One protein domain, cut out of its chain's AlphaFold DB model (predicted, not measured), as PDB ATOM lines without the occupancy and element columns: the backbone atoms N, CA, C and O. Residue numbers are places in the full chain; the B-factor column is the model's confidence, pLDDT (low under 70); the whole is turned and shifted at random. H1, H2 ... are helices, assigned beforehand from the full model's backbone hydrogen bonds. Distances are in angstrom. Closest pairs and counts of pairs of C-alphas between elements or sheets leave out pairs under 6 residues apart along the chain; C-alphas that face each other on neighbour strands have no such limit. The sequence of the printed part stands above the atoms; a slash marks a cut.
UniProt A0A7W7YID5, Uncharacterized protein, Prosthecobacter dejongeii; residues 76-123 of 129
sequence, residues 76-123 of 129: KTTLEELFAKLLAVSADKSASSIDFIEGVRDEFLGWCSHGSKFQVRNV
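This is residues 76 to 123 of the 129 residues of an uncharacterized protein of Prosthecobacter dejongeii (UniProt A0A7W7YID5). Two helices, H1 and the longer H2, run side by side in opposite ways, joined at one end by a tight turn. At the other end the tail, residues 112 to 123, folds back from H2 toward the first printed residues. The printed part has 48 residues, 28 of them in the two named helices, H1 then H2, with no named strand: all helix. It is only just compact, close to loose, with a radius of gyration of the C-alphas of 11.2 A, and spans 31 by 21 by 12 A.

H1, residues 79 to 89, and H2, residues 95 to 111, form a helical hairpin at a shallow tilt of 7 degrees, opposite ways. They only just touch, with 3 pairs of C-alphas within 8 A, H2 with residues 98 to 105 alone; the closest C-alphas are those of Leu 87 and Ile 98, 6.8 A apart. In both, every O i to N i+4 pair is within hydrogen-bond range.

H1 begins at C-alpha 79 (87.013, 6.072, 29.438) and measures 15.3 A. H2 measures 24.5 A, ending at C-alpha 111 (79.665, -2.511, 35.483).

The farthest C-alphas, Ser 94 and Asn 122, are 31.8 A apart. Residues 91 to 96 stand free. The printed part has no cut. Residues 76, 113 to 117 and 121 to 123 have pLDDT under 70.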
ATOM      1  N   LYS A  76      96.144   6.705  25.272       66.81
ATOM      2  CA  LYS A  76      96.158   6.952  26.721       66.81
ATOM      3  C   LYS A  76      94.860   7.554  27.242       66.81
ATOM      4  O   LYS A  76      94.748   7.709  28.458       66.81
ATOM      5  N   THR A  77      93.913   7.878  26.359       75.31
ATOM      6  CA  THR A  77      92.641   8.454  26.790       75.31
ATOM      7  C   THR A  77      91.935   7.509  27.748       75.31
ATOM      8  O   THR A  77      91.929   6.282  27.584       75.31
ATOM      9  N   THR A  78      91.403   8.099  28.806       81.25
ATOM     10  CA  THR A  78      90.588   7.383  29.783       81.25
ATOM     11  C   THR A  78      89.175   7.206  29.234       81.25
ATOM     12  O   THR A  78      88.747   7.939  28.340       81.25
ATOM     13  N   LEU A  79      88.432   6.234  29.766       78.62
ATOM     14  CA  LEU A  79      87.013   6.072  29.438       78.62
ATOM     15  C   LEU A  79      86.228   7.367  29.687       78.62
ATOM     16  O   LEU A  79      85.392   7.750  28.875       78.62
ATOM     17  N   GLU A  80      86.544   8.079  30.767       80.44
ATOM     18  CA  GLU A  80      85.935   9.367  31.093       80.44
ATOM     19  C   GLU A  80      86.171  10.431  30.008       80.44
ATOM     20  O   GLU A  80      85.229  11.086  29.562       80.44
ATOM     21  N   GLU A  81      87.405  10.554  29.515       81.62
ATOM     22  CA  GLU A  81      87.737  11.464  28.412       81.62
ATOM     23  C   GLU A  81      87.068  11.056  27.094       81.62
ATOM     24  O   GLU A  81      86.711  11.919  26.287       81.62
ATOM     25  N   LEU A  82      86.892   9.753  26.857       83.00
ATOM     26  CA  LEU A  82      86.185   9.249  25.682       83.00
ATOM     27  C   LEU A  82      84.701   9.634  25.725       83.00
ATOM     28  O   LEU A  82      84.180  10.144  24.731       83.00
ATOM     29  N   PHE A  83      84.040   9.458  26.872       83.75
ATOM     30  CA  PHE A  83      82.649   9.880  27.060       83.75
ATOM     31  C   PHE A  83      82.493  11.401  26.971       83.75
ATOM     32  O   PHE A  83      81.567  11.871  26.315       83.75
ATOM     33  N   ALA A  84      83.427  12.180  27.523       84.25
ATOM     34  CA  ALA A  84      83.415  13.637  27.384       84.25
ATOM     35  C   ALA A  84      83.522  14.083  25.913       84.25
ATOM     36  O   ALA A  84      82.801  14.981  25.473       84.25
ATOM     37  N   LYS A  85      84.376  13.423  25.115       83.31
ATOM     38  CA  LYS A  85      84.469  13.672  23.667       83.31
ATOM     39  C   LYS A  85      83.198  13.266  22.929       83.31
ATOM     40  O   LYS A  85      82.784  13.975  22.016       83.31
ATOM     41  N   LEU A  86      82.589  12.143  23.304       82.62
ATOM     42  CA  LEU A  86      81.333  11.692  22.712       82.62
ATOM     43  C   LEU A  86      80.216  12.710  22.964       82.62
ATOM     44  O   LEU A  86      79.547  13.097  22.009       82.62
ATOM     45  N   LEU A  87      80.093  13.196  24.204       83.88
ATOM     46  CA  LEU A  87      79.134  14.234  24.587       83.88
ATOM     47  C   LEU A  87      79.359  15.538  23.812       83.88
ATOM     48  O   LEU A  87      78.408  16.109  23.283       83.88
ATOM     49  N   ALA A  88      80.618  15.961  23.661       85.19
ATOM     50  CA  ALA A  88      80.971  17.140  22.871       85.19
ATOM     51  C   ALA A  88      80.582  17.002  21.386       85.19
ATOM     52  O   ALA A  88      80.117  17.963  20.782       85.19
ATOM     53  N   VAL A  89      80.735  15.812  20.793       83.31
ATOM     54  CA  VAL A  89      80.310  15.542  19.405       83.31
ATOM     55  C   VAL A  89      78.786  15.439  19.289       83.31
ATOM     56  O   VAL A  89      78.225  15.748  18.240       83.31
ATOM     57  N   SER A  90      78.099  14.992  20.339       79.12
ATOM     58  CA  SER A  90      76.639  14.889  20.366       79.12
ATOM     59  C   SER A  90      75.924  16.158  20.826       79.12
ATOM     60  O   SER A  90      74.703  16.119  20.929       79.12
ATOM     61  N   ALA A  91      76.631  17.262  21.078       78.88
ATOM     62  CA  ALA A  91      76.030  18.509  21.559       78.88
ATOM     63  C   ALA A  91      74.953  19.071  20.608       78.88
ATOM     64  O   ALA A  91      73.986  19.671  21.065       78.88
ATOM     65  N   ASP A  92      75.075  18.809  19.303       84.88
ATOM     66  CA  ASP A  92      74.096  19.224  18.288       84.88
ATOM     67  C   ASP A  92      72.886  18.272  18.171       84.88
ATOM     68  O   ASP A  92      72.012  18.462  17.320       84.88
ATOM     69  N   LYS A  93      72.833  17.198  18.970       86.38
ATOM     70  CA  LYS A  93      71.734  16.221  18.946       86.38
ATOM     71  C   LYS A  93      70.606  16.615  19.902       86.38
ATOM     72  O   LYS A  93      70.717  17.537  20.701       86.38
ATOM     73  N   SER A  94      69.493  15.885  19.816       87.31
ATOM     74  CA  SER A  94      68.365  16.053  20.733       87.31
ATOM     75  C   SER A  94      68.777  15.784  22.183       87.31
ATOM     76  O   SER A  94      69.608  14.911  22.435       87.31
ATOM     77  N   ALA A  95      68.122  16.456  23.134       85.19
ATOM     78  CA  ALA A  95      68.316  16.219  24.569       85.19
ATOM     79  C   ALA A  95      68.189  14.727  24.929       85.19
ATOM     80  O   ALA A  95      69.069  14.172  25.565       85.19
ATOM     81  N   SER A  96      67.200  14.033  24.355       86.00
ATOM     82  CA  SER A  96      67.022  12.585  24.536       86.00
ATOM     83  C   SER A  96      68.209  11.730  24.073       86.00
ATOM     84  O   SER A  96      68.422  10.641  24.600       86.00
ATOM     85  N   SER A  97      68.984  12.193  23.086       82.81
ATOM     86  CA  SER A  97      70.203  11.504  22.650       82.81
ATOM     87  C   SER A  97      71.345  11.709  23.643       82.81
ATOM     88  O   SER A  97      72.154  10.805  23.822       82.81
ATOM     89  N   ILE A  98      71.418  12.891  24.256       85.31
ATOM     90  CA  ILE A  98      72.411  13.223  25.281       85.31
ATOM     91  C   ILE A  98      72.098  12.431  26.555       85.31
ATOM     92  O   ILE A  98      72.966  11.699  27.020       85.31
ATOM     93  N   ASP A  99      70.844  12.452  27.013       87.12
ATOM     94  CA  ASP A  99      70.378  11.697  28.185       87.12
ATOM     95  C   ASP A  99      70.628  10.189  28.028       87.12
ATOM     96  O   ASP A  99      71.056   9.511  28.961       87.12
ATOM     97  N   PHE A 100      70.415   9.647  26.822       87.19
ATOM     98  CA  PHE A 100      70.729   8.249  26.524       87.19
ATOM     99  C   PHE A 100      72.232   7.956  26.644       87.19
ATOM    100  O   PHE A 100      72.617   6.938  27.214       87.19
ATOM    101  N   ILE A 101      73.092   8.837  26.121       85.12
ATOM    102  CA  ILE A 101      74.553   8.681  26.214       85.12
ATOM    103  C   ILE A 101      75.012   8.757  27.675       85.12
ATOM    104  O   ILE A 101      75.884   7.982  28.074       85.12
ATOM    105  N   GLU A 102      74.429   9.653  28.471       86.81
ATOM    106  CA  GLU A 102      74.708   9.765  29.906       86.81
ATOM    107  C   GLU A 102      74.249   8.517  30.674       86.81
ATOM    108  O   GLU A 102      75.028   7.964  31.448       86.81
ATOM    109  N   GLY A 103      73.060   7.985  30.378       87.06
ATOM    110  CA  GLY A 103      72.583   6.734  30.975       87.06
ATOM    111  C   GLY A 103      73.481   5.536  30.650       87.06
ATOM    112  O   GLY A 103      73.857   4.778  31.544       87.06
ATOM    113  N   VAL A 104      73.906   5.405  29.386       85.56
ATOM    114  CA  VAL A 104      74.857   4.359  28.967       85.56
ATOM    115  C   VAL A 104      76.205   4.523  29.670       85.56
ATOM    116  O   VAL A 104      76.819   3.525  30.046       85.56
ATOM    117  N   ARG A 105      76.679   5.758  29.871       85.19
ATOM    118  CA  ARG A 105      77.914   6.027  30.622       85.19
ATOM    119  C   ARG A 105      77.795   5.525  32.059       85.19
ATOM    120  O   ARG A 105      78.712   4.846  32.517       85.19
ATOM    121  N   ASP A 106      76.715   5.858  32.756       84.31
ATOM    122  CA  ASP A 106      76.545   5.507  34.168       84.31
ATOM    123  C   ASP A 106      76.397   3.996  34.365       84.31
ATOM    124  O   ASP A 106      77.051   3.419  35.238       84.31
ATOM    125  N   GLU A 107      75.627   3.330  33.502       85.00
ATOM    126  CA  GLU A 107      75.505   1.869  33.498       85.00
ATOM    127  C   GLU A 107      76.856   1.199  33.206       85.00
ATOM    128  O   GLU A 107      77.292   0.296  33.928       85.00
ATOM    129  N   PHE A 108      77.570   1.689  32.190       80.62
ATOM    130  CA  PHE A 108      78.879   1.164  31.817       80.62
ATOM    131  C   PHE A 108      79.917   1.356  32.928       80.62
ATOM    132  O   PHE A 108      80.678   0.434  33.219       80.62
ATOM    133  N   LEU A 109      79.951   2.519  33.586       77.81
ATOM    134  CA  LEU A 109      80.843   2.775  34.721       77.81
ATOM    135  C   LEU A 109      80.459   1.963  35.964       77.81
ATOM    136  O   LEU A 109      81.351   1.579  36.718       77.81
ATOM    137  N   GLY A 110      79.171   1.670  36.157       78.06
ATOM    138  CA  GLY A 110      78.693   0.788  37.221       78.06
ATOM    139  C   GLY A 110      79.141  -0.665  37.041       78.06
ATOM    140  O   GLY A 110      79.501  -1.321  38.017       78.06
ATOM    141  N   TRP A 111      79.173  -1.163  35.800       76.06
ATOM    142  CA  TRP A 111      79.665  -2.511  35.483       76.06
ATOM    143  C   TRP A 111      81.199  -2.589  35.384       76.06
ATOM    144  O   TRP A 111      81.797  -3.629  35.674       76.06
ATOM    145  N   CYS A 112      81.868  -1.503  34.993       70.38
ATOM    146  CA  CYS A 112      83.309  -1.509  34.766       70.38
ATOM    147  C   CYS A 112      84.103  -1.524  36.088       70.38
ATOM    148  O   CYS A 112      84.388  -0.492  36.695       70.38
ATOM    149  N   SER A 113      84.564  -2.711  36.486       63.38
ATOM    150  CA  SER A 113      85.350  -2.965  37.707       63.38
ATOM    151  C   SER A 113      86.679  -2.203  37.809       63.38
ATOM    152  O   SER A 113      87.291  -2.169  38.874       63.38
ATOM    153  N   HIS A 114      87.157  -1.609  36.712       65.56
ATOM    154  CA  HIS A 114      88.428  -0.885  36.651       65.56
ATOM    155  C   HIS A 114      88.292   0.644  36.822       65.56
ATOM    156  O   HIS A 114      89.311   1.341  36.859       65.56
ATOM    157  N   GLY A 115      87.062   1.159  36.971       65.62
ATOM    158  CA  GLY A 115      86.762   2.575  37.221       65.62
ATOM    159  C   GLY A 115      86.930   3.503  36.006       65.62
ATOM    160  O   GLY A 115      87.496   3.134  34.977       65.62
ATOM    161  N   SER A 116      86.464   4.755  36.125       65.50
ATOM    162  CA  SER A 116      86.407   5.738  35.016       65.50
ATOM    163  C   SER A 116      87.769   6.122  34.420       65.50
ATOM    164  O   SER A 116      87.859   6.561  33.273       65.50
ATOM    165  N   LYS A 117      88.845   5.910  35.185       69.75
ATOM    166  CA  LYS A 117      90.234   6.220  34.812       69.75
ATOM    167  C   LYS A 117      90.925   5.095  34.039       69.75
ATOM    168  O   LYS A 117      92.115   5.203  33.739       69.75
ATOM    169  N   PHE A 118      90.214   4.013  33.724       74.31
ATOM    170  CA  PHE A 118      90.766   2.939  32.913       74.31
ATOM    171  C   PHE A 118      91.068   3.441  31.498       74.31
ATOM    172  O   PHE A 118      90.278   4.160  30.885       74.31
ATOM    173  N   GLN A 119      92.251   3.097  30.992       74.50
ATOM    174  CA  GLN A 119      92.699   3.540  29.675       74.50
ATOM    175  C   GLN A 119      92.070   2.673  28.591       74.50
ATOM    176  O   GLN A 119      92.101   1.445  28.689       74.50
ATOM    177  N   VAL A 120      91.576   3.308  27.528       70.25
ATOM    178  CA  VAL A 120      90.881   2.631  26.421       70.25
ATOM    179  C   VAL A 120      91.740   1.517  25.805       70.25
ATOM    180  O   VAL A 120      91.226   0.443  25.510       70.25
ATOM    181  N   ARG A 121      93.065   1.698  25.711       67.56
ATOM    182  CA  ARG A 121      93.999   0.666  25.210       67.56
ATOM    183  C   ARG A 121      94.031  -0.642  26.012       67.56
ATOM    184  O   ARG A 121      94.490  -1.655  25.498       67.56
ATOM    185  N   ASN A 122      93.591  -0.618  27.270       67.19
ATOM    186  CA  ASN A 122      93.570  -1.793  28.139       67.19
ATOM    187  C   ASN A 122      92.210  -2.507  28.122       67.19
ATOM    188  O   ASN A 122      92.073  -3.561  28.742       67.19
ATOM    189  N   VAL A 123      91.215  -1.961  27.412       67.44
ATOM    190  CA  VAL A 123      89.929  -2.624  27.187       67.44
ATOM    191  C   VAL A 123      90.175  -3.775  26.219       67.44
ATOM    192  O   VAL A 123      90.337  -3.571  25.017       67.44
TER     193      VAL A 123